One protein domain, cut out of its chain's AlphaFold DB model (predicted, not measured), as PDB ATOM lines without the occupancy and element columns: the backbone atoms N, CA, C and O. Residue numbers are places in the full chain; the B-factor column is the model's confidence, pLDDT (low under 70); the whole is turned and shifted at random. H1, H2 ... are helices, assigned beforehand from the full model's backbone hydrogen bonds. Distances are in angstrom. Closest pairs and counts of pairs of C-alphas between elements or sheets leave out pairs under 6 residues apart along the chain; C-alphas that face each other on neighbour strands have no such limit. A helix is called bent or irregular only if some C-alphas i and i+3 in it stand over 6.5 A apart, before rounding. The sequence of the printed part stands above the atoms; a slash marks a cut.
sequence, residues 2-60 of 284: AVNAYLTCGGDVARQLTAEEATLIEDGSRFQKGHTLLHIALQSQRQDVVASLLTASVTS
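What this domain is: This is residues 2 to 60 of the 284 residues of the protein "Trbd" of Bugula neritina (UniProt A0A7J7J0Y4). Two helices, the short H3 and the longer H4, fold back on each other as a helical hairpin, and the short H1 lies alongside H4, running the same way. The small H2 sits away from these three, on an arm of the chain: residues 9 to 18 lead out to it, residues 25 to 36 lead back to H3, and residues 24 to 29 stick out free at that end. The printed part has 59 residues with four named helices, in the order H1, H2, H3, H4 along the chain, and no named strand; the class is all helix, with 34 of the 59 residues in the helices. The whole is compact, with a radius of gyration of the C-alphas of 11.4 A, and its C-alphas span 31 by 22 by 17 A along their three main axes.

How they stand to each other: The longest helix is H4, residues 47 to 60. It touches H3, residues 37 to 43, with 9 pairs of C-alphas within 8 A. The closest C-alphas of the two are those of Ala 41 and Val 50, 5.9 A apart, and the centres are 11.1 A apart. H3 and H4 run opposite ways at a shallow tilt of 33 degrees, only just short of steep, and they form a helical hairpin. H4 also only just touches H1, residues 2 to 8, with 3 pairs of C-alphas within 8 A. Here the closest C-alphas are those of Val 3 and Val 49, 7.4 A apart; the centres are 11.3 A apart. H1 and H4 run the same way at a shallow tilt of 20 degrees. H1 and H3 are apart, but only just, with their closest C-alphas 8.1 A apart. H2, residues 19 to 24, touches no helix: it is apart from H1, from H3 and from H4. In the backbones of H1, H2 and H3 every O i to N i+4 pair is within hydrogen-bond range, while in H4 9 of 10 such pairs are. No helix is bent or irregular.

Where its parts are: H4 is 19.8 A long from first to last C-alpha; it begins at C-alpha 47, at (21.351, -4.099, -44.431), and ends at C-alpha 60, at (33.837, -17.847, -37.627). H3 has 7 residues, Leu 37 to Gln 43, and measures 9.9 A from first to last C-alpha. H1 has 7 residues too, Ala 2 to Thr 8, and also measures 9.9 A; its first C-alpha, that of Ala 2, is at (35.474, -2.394, -49.533). H2 is the shortest, with 6 residues from Ala 19 to Leu 24 and 8.9 A from first to last C-alpha; its C-alpha 24 is at (41.989, 9.862, -38.535).

The domain as a whole: The two C-alphas farthest apart are those of Glu 26 and Thr 59, at 32.5 A. From Ala 2 to Ser 60, the first and last printed residues, the C-alphas are 19.6 A apart. The printed residues run from 2 to 60 without a cut, in a full chain of 284 residues. The link from H3 to H4, 3 residues, is tight; that from H1 to H2, 10 residues, is short; that from H2 to H3, 12 residues, is long. The C-alphas of this long link, residues 25 to 36, lie 4 to 16 A from the mean of all C-alphas. The mean pLDDT of the printed part is 81.1. Ten residues are under 70: residues 8 to 10, residues 26 to 28 and residues 57 to 60, of which the last four belong to H4. The mean pLDDT of H3 is 90 and that of H4 is 76.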
ATOM      1  N   ALA A   2      34.381  -2.373 -50.526       82.31
ATOM      2  CA  ALA A   2      35.474  -2.394 -49.533       82.31
ATOM      3  C   ALA A   2      35.305  -3.423 -48.392       82.31
ATOM      4  O   ALA A   2      36.260  -4.108 -48.044       82.31
ATOM      5  N   VAL A   3      34.092  -3.590 -47.846       83.44
ATOM      6  CA  VAL A   3      33.844  -4.589 -46.785       83.44
ATOM      7  C   VAL A   3      34.033  -6.017 -47.299       83.44
ATOM      8  O   VAL A   3      34.647  -6.828 -46.619       83.44
ATOM      9  N   ASN A   4      33.585  -6.314 -48.523       77.81
ATOM     10  CA  ASN A   4      33.825  -7.627 -49.126       77.81
ATOM     11  C   ASN A   4      35.320  -7.870 -49.332       77.81
ATOM     12  O   ASN A   4      35.778  -8.951 -48.998       77.81
ATOM     13  N   ALA A   5      36.081  -6.865 -49.783       77.88
ATOM     14  CA  ALA A   5      37.535  -6.972 -49.895       77.88
ATOM     15  C   ALA A   5      38.191  -7.286 -48.536       77.88
ATOM     16  O   ALA A   5      38.983  -8.220 -48.437       77.88
ATOM     17  N   TYR A   6      37.795  -6.577 -47.472       81.88
ATOM     18  CA  TYR A   6      38.266  -6.838 -46.106       81.88
ATOM     19  C   TYR A   6      37.976  -8.277 -45.658       81.88
ATOM     20  O   TYR A   6      38.870  -8.959 -45.162       81.88
ATOM     21  N   LEU A   7      36.754  -8.766 -45.891       78.31
ATOM     22  CA  LEU A   7      36.365 -10.138 -45.558       78.31
ATOM     23  C   LEU A   7      37.128 -11.178 -46.392       78.31
ATOM     24  O   LEU A   7      37.591 -12.175 -45.843       78.31
ATOM     25  N   THR A   8      37.315 -10.943 -47.694       67.06
ATOM     26  CA  THR A   8      38.072 -11.853 -48.571       67.06
ATOM     27  C   THR A   8      39.561 -11.903 -48.242       67.06
ATOM     28  O   THR A   8      40.209 -12.900 -48.545       67.06
ATOM     29  N   CYS A   9      40.099 -10.865 -47.600       67.94
ATOM     30  CA  CYS A   9      41.470 -10.837 -47.093       67.94
ATOM     31  C   CYS A   9      41.593 -11.401 -45.665       67.94
ATOM     32  O   CYS A   9      42.612 -11.193 -45.014       67.94
ATOM     33  N   GLY A  10      40.565 -12.084 -45.147       65.38
ATOM     34  CA  GLY A  10      40.602 -12.682 -43.810       65.38
ATOM     35  C   GLY A  10      40.465 -11.671 -42.670       65.38
ATOM     36  O   GLY A  10      40.798 -11.984 -41.529       65.38
ATOM     37  N   GLY A  11      39.969 -10.465 -42.958       78.38
ATOM     38  CA  GLY A  11      39.773  -9.420 -41.965       78.38
ATOM     39  C   GLY A  11      38.876  -9.868 -40.809       78.38
ATOM     40  O   GLY A  11      37.809 -10.457 -41.008       78.38
ATOM     41  N   ASP A  12      39.302  -9.565 -39.583       80.56
ATOM     42  CA  ASP A  12      38.542  -9.888 -38.380       80.56
ATOM     43  C   ASP A  12      37.295  -8.998 -38.268       80.56
ATOM     44  O   ASP A  12      37.381  -7.770 -38.182       80.56
ATOM     45  N   VAL A  13      36.121  -9.629 -38.271       84.38
ATOM     46  CA  VAL A  13      34.812  -8.969 -38.169       84.38
ATOM     47  C   VAL A  13      34.579  -8.392 -36.767       84.38
ATOM     48  O   VAL A  13      33.821  -7.431 -36.610       84.38
ATOM     49  N   ALA A  14      35.245  -8.962 -35.758       84.75
ATOM     50  CA  ALA A  14      35.208  -8.506 -34.375       84.75
ATOM     51  C   ALA A  14      36.216  -7.381 -34.090       84.75
ATOM     52  O   ALA A  14      36.166  -6.793 -33.006       84.75
ATOM     53  N   ARG A  15      37.088  -7.034 -35.054       89.25
ATOM     54  CA  ARG A  15      38.058  -5.945 -34.902       89.25
ATOM     55  C   ARG A  15      37.344  -4.642 -34.566       89.25
ATOM     56  O   ARG A  15      36.404  -4.221 -35.244       89.25
ATOM     57  N   GLN A  16      37.854  -3.989 -33.532       92.25
ATOM     58  CA  GLN A  16      37.375  -2.705 -33.049       92.25
ATOM     59  C   GLN A  16      38.305  -1.581 -33.501       92.25
ATOM     60  O   GLN A  16      39.523  -1.757 -33.522       92.25
ATOM     61  N   LEU A  17      37.729  -0.420 -33.814       89.81
ATOM     62  CA  LEU A  17      38.496   0.798 -34.063       89.81
ATOM     63  C   LEU A  17      39.277   1.221 -32.814       89.81
ATOM     64  O   LEU A  17      38.725   1.293 -31.707       89.81
ATOM     65  N   THR A  18      40.550   1.553 -33.006       90.56
ATOM     66  CA  THR A  18      41.378   2.207 -31.988       90.56
ATOM     67  C   THR A  18      41.032   3.697 -31.873       90.56
ATOM     68  O   THR A  18      40.326   4.263 -32.707       90.56
ATOM     69  N   ALA A  19      41.513   4.352 -30.811       87.06
ATOM     70  CA  ALA A  19      41.301   5.790 -30.632       87.06
ATOM     71  C   ALA A  19      41.979   6.617 -31.738       87.06
ATOM     72  O   ALA A  19      41.398   7.586 -32.210       87.06
ATOM     73  N   GLU A  20      43.172   6.205 -32.176       87.19
ATOM     74  CA  GLU A  20      43.938   6.882 -33.230       87.19
ATOM     75  C   GLU A  20      43.241   6.757 -34.593       87.19
ATOM     76  O   GLU A  20      43.053   7.750 -35.297       87.19
ATOM     77  N   GLU A  21      42.754   5.561 -34.934       88.62
ATOM     78  CA  GLU A  21      41.989   5.324 -36.166       88.62
ATOM     79  C   GLU A  21      40.683   6.125 -36.195       88.62
ATOM     80  O   GLU A  21      40.337   6.701 -37.223       88.62
ATOM     81  N   ALA A  22      39.980   6.210 -35.061       84.81
ATOM     82  CA  ALA A  22      38.767   7.015 -34.938       84.81
ATOM     83  C   ALA A  22      39.035   8.515 -35.156       84.81
ATOM     84  O   ALA A  22      38.192   9.203 -35.721       84.81
ATOM     85  N   THR A  23      40.207   9.022 -34.753       83.88
ATOM     86  CA  THR A  23      40.588  10.428 -34.985       83.88
ATOM     87  C   THR A  23      41.040  10.723 -36.415       83.88
ATOM     88  O   THR A  23      40.913  11.860 -36.859       83.88
ATOM     89  N   LEU A  24      41.553   9.721 -37.139       84.88
ATOM     90  CA  LEU A  24      41.989   9.862 -38.535       84.88
ATOM     91  C   LEU A  24      40.819   9.924 -39.525       84.88
ATOM     92  O   LEU A  24      40.970  10.437 -40.630       84.88
ATOM     93  N   ILE A  25      39.661   9.382 -39.151       81.62
ATOM     94  CA  ILE A  25      38.456   9.391 -39.978       81.62
ATOM     95  C   ILE A  25      37.680  10.676 -39.649       81.62
ATOM     96  O   ILE A  25      37.139  10.799 -38.554       81.62
ATOM     97  N   GLU A  26      37.625  11.634 -40.583       60.28
ATOM     98  CA  GLU A  26      37.017  12.979 -40.430       60.28
ATOM     99  C   GLU A  26      35.471  12.983 -40.290       60.28
ATOM    100  O   GLU A  26      34.768  13.800 -40.880       60.28
ATOM    101  N   ASP A  27      34.908  12.073 -39.495       66.62
ATOM    102  CA  ASP A  27      33.483  12.023 -39.148       66.62
ATOM    103  C   ASP A  27      33.317  11.482 -37.712       66.62
ATOM    104  O   ASP A  27      32.803  10.386 -37.459       66.62
ATOM    105  N   GLY A  28      33.821  12.257 -36.741       61.34
ATOM    106  CA  GLY A  28      34.011  11.854 -35.337       61.34
ATOM    107  C   GLY A  28      32.740  11.490 -34.553       61.34
ATOM    108  O   GLY A  28      32.830  11.066 -33.403       61.34
ATOM    109  N   SER A  29      31.554  11.627 -35.152       70.50
ATOM    110  CA  SER A  29      30.292  11.178 -34.547       70.50
ATOM    111  C   SER A  29      29.969   9.709 -34.851       70.50
ATOM    112  O   SER A  29      29.403   9.017 -34.000       70.50
ATOM    113  N   ARG A  30      30.363   9.214 -36.033       74.06
ATOM    114  CA  ARG A  30      30.034   7.869 -36.544       74.06
ATOM    115  C   ARG A  30      31.091   6.816 -36.220       74.06
ATOM    116  O   ARG A  30      30.768   5.649 -36.000       74.06
ATOM    117  N   PHE A  31      32.356   7.212 -36.168       85.50
ATOM    118  CA  PHE A  31      33.473   6.291 -35.973       85.50
ATOM    119  C   PHE A  31      34.078   6.517 -34.591       85.50
ATOM    120  O   PHE A  31      34.887   7.415 -34.395       85.50
ATOM    121  N   GLN A  32      33.647   5.719 -33.611       86.38
ATOM    122  CA  GLN A  32      34.122   5.809 -32.230       86.38
ATOM    123  C   GLN A  32      35.019   4.621 -31.888       86.38
ATOM    124  O   GLN A  32      34.882   3.530 -32.450       86.38
ATOM    125  N   LYS A  33      35.915   4.824 -30.916       88.50
ATOM    126  CA  LYS A  33      36.719   3.747 -30.331       88.50
ATOM    127  C   LYS A  33      35.802   2.598 -29.900       88.50
ATOM    128  O   LYS A  33      34.823   2.824 -29.194       88.50
ATOM    129  N   GLY A  34      36.139   1.371 -30.288       87.94
ATOM    130  CA  GLY A  34      35.339   0.189 -29.953       87.94
ATOM    131  C   GLY A  34      34.286  -0.189 -31.000       87.94
ATOM    132  O   GLY A  34      33.795  -1.316 -30.971       87.94
ATOM    133  N   HIS A  35      33.950   0.692 -31.951       90.88
ATOM    134  CA  HIS A  35      33.039   0.328 -33.039       90.88
ATOM    135  C   HIS A  35      33.677  -0.728 -33.950       90.88
ATOM    136  O   HIS A  35      34.836  -0.617 -34.350       90.88
ATOM    137  N   THR A  36      32.881  -1.734 -34.308       91.75
ATOM    138  CA  THR A  36      33.211  -2.724 -35.345       91.75
ATOM    139  C   THR A  36      32.518  -2.360 -36.658       91.75
ATOM    140  O   THR A  36      31.600  -1.533 -36.679       91.75
ATOM    141  N   LEU A  37      32.884  -3.026 -37.758       90.62
ATOM    142  CA  LEU A  37      32.186  -2.864 -39.042       90.62
ATOM    143  C   LEU A  37      30.677  -3.130 -38.929       90.62
ATOM    144  O   LEU A  37      29.897  -2.479 -39.619       90.62
ATOM    145  N   LEU A  38      30.258  -4.030 -38.031       89.94
ATOM    146  CA  LEU A  38      28.844  -4.314 -37.788       89.94
ATOM    147  C   LEU A  38      28.131  -3.119 -37.140       89.94
ATOM    148  O   LEU A  38      27.058  -2.734 -37.600       89.94
ATOM    149  N   HIS A  39      28.743  -2.495 -36.127       90.44
ATOM    150  CA  HIS A  39      28.203  -1.290 -35.485       90.44
ATOM    151  C   HIS A  39      28.038  -0.150 -36.497       90.44
ATOM    152  O   HIS A  39      26.981   0.476 -36.569       90.44
ATOM    153  N   ILE A  40      29.062   0.066 -37.327       90.06
ATOM    154  CA  ILE A  40      29.070   1.107 -38.362       90.06
ATOM    155  C   ILE A  40      28.001   0.820 -39.429       90.06
ATOM    156  O   ILE A  40      27.273   1.727 -39.841       90.06
ATOM    157  N   ALA A  41      27.867  -0.438 -39.866       90.12
ATOM    158  CA  ALA A  41      26.878  -0.843 -40.863       90.12
ATOM    159  C   ALA A  41      25.436  -0.687 -40.351       90.12
ATOM    160  O   ALA A  41      24.576  -0.216 -41.098       90.12
ATOM    161  N   LEU A  42      25.188  -1.010 -39.075       88.81
ATOM    162  CA  LEU A  42      23.898  -0.800 -38.412       88.81
ATOM    163  C   LEU A  42      23.554   0.692 -38.302       88.81
ATOM    164  O   LEU A  42      22.454   1.089 -38.684       88.81
ATOM    165  N   GLN A  43      24.500   1.531 -37.862       87.81
ATOM    166  CA  GLN A  43      24.313   2.988 -37.787       87.81
ATOM    167  C   GLN A  43      24.066   3.622 -39.163       87.81
ATOM    168  O   GLN A  43      23.324   4.594 -39.278       87.81
ATOM    169  N   SER A  44      24.654   3.047 -40.213       86.50
ATOM    170  CA  SER A  44      24.510   3.514 -41.597       86.50
ATOM    171  C   SER A  44      23.311   2.901 -42.336       86.50
ATOM    172  O   SER A  44      23.159   3.141 -43.531       86.50
ATOM    173  N   GLN A  45      22.489   2.086 -41.661       87.56
ATOM    174  CA  GLN A  45      21.340   1.367 -42.237       87.56
ATOM    175  C   GLN A  45      21.678   0.523 -43.487       87.56
ATOM    176  O   GLN A  45      20.848   0.323 -44.374       87.56
ATOM    177  N   ARG A  46      22.900  -0.017 -43.561       88.38
ATOM    178  CA  ARG A  46      23.381  -0.852 -44.675       88.38
ATOM    179  C   ARG A  46      23.068  -2.327 -44.432       88.38
ATOM    180  O   ARG A  46      23.935  -3.094 -44.016       88.38
ATOM    181  N   GLN A  47      21.817  -2.723 -44.670       87.50
ATOM    182  CA  GLN A  47      21.351  -4.099 -44.431       87.50
ATOM    183  C   GLN A  47      22.115  -5.155 -45.252       87.50
ATOM    184  O   GLN A  47      22.366  -6.250 -44.753       87.50
ATOM    185  N   ASP A  48      22.552  -4.806 -46.465       86.44
ATOM    186  CA  ASP A  48      23.394  -5.636 -47.339       86.44
ATOM    187  C   ASP A  48      24.731  -6.013 -46.676       86.44
ATOM    188  O   ASP A  48      25.175  -7.167 -46.697       86.44
ATOM    189  N   VAL A  49      25.357  -5.029 -46.031       87.62
ATOM    190  CA  VAL A  49      26.633  -5.195 -45.332       87.62
ATOM    191  C   VAL A  49      26.434  -5.939 -44.013       87.62
ATOM    192  O   VAL A  49      27.227  -6.818 -43.692       87.62
ATOM    193  N   VAL A  50      25.362  -5.644 -43.273       86.62
ATOM    194  CA  VAL A  50      25.023  -6.349 -42.023       86.62
ATOM    195  C   VAL A  50      24.825  -7.842 -42.276       86.62
ATOM    196  O   VAL A  50      25.419  -8.648 -41.567       86.62
ATOM    197  N   ALA A  51      24.064  -8.216 -43.310       84.75
ATOM    198  CA  ALA A  51      23.879  -9.618 -43.683       84.75
ATOM    199  C   ALA A  51      25.226 -10.296 -43.987       84.75
ATOM    200  O   ALA A  51      25.537 -11.332 -43.405       84.75
ATOM    201  N   SER A  52      26.069  -9.653 -44.801       83.31
ATOM    202  CA  SER A  52      27.401 -10.168 -45.155       83.31
ATOM    203  C   SER A  52      28.309 -10.365 -43.928       83.31
ATOM    204  O   SER A  52      28.984 -11.388 -43.804       83.31
ATOM    205  N   LEU A  53      28.305  -9.413 -42.987       83.94
ATOM    206  CA  LEU A  53      29.102  -9.470 -41.756       83.94
ATOM    207  C   LEU A  53      28.577 -10.515 -40.763       83.94
ATOM    208  O   LEU A  53      29.375 -11.184 -40.107       83.94
ATOM    209  N   LEU A  54      27.256 -10.678 -40.648       81.69
ATOM    210  CA  LEU A  54      26.649 -11.700 -39.793       81.69
ATOM    211  C   LEU A  54      26.934 -13.101 -40.331       81.69
ATOM    212  O   LEU A  54      27.373 -13.956 -39.565       81.69
ATOM    213  N   THR A  55      26.802 -13.321 -41.643       77.69
ATOM    214  CA  THR A  55      27.210 -14.582 -42.280       77.69
ATOM    215  C   THR A  55      28.695 -14.867 -42.028       77.69
ATOM    216  O   THR A  55      29.047 -15.971 -41.608       77.69
ATOM    217  N   ALA A  56      29.569 -13.863 -42.177       70.12
ATOM    218  CA  ALA A  56      31.006 -13.978 -41.890       70.12
ATOM    219  C   ALA A  56      31.345 -14.208 -40.396       70.12
ATOM    220  O   ALA A  56      32.413 -14.739 -40.069       70.12
ATOM    221  N   SER A  57      30.455 -13.794 -39.487       65.56
ATOM    222  CA  SER A  57      30.593 -13.982 -38.036       65.56
ATOM    223  C   SER A  57      30.116 -15.365 -37.590       65.56
ATOM    224  O   SER A  57      30.810 -16.023 -36.821       65.56
ATOM    225  N   VAL A  58      28.984 -15.855 -38.106       60.09
ATOM    226  CA  VAL A  58      28.472 -17.208 -37.803       60.09
ATOM    227  C   VAL A  58      29.431 -18.280 -38.327       60.09
ATOM    228  O   VAL A  58      29.753 -19.231 -37.623       60.09
ATOM    229  N   THR A  59      29.993 -18.068 -39.517       54.53
ATOM    230  CA  THR A  59      31.045 -18.930 -40.084       54.53
ATOM    231  C   THR A  59      32.360 -18.912 -39.299       54.53
ATOM    232  O   THR A  59      33.204 -19.770 -39.527       54.53
ATOM    233  N   SER A  60      32.572 -17.971 -38.367       51.44
ATOM    234  CA  SER A  60      33.837 -17.847 -37.627       51.44
ATOM    235  C   SER A  60      34.080 -18.897 -36.544       51.44
ATOM    236  O   SER A  60      35.236 -19.105 -36.179       51.44
TER     237      SER A  60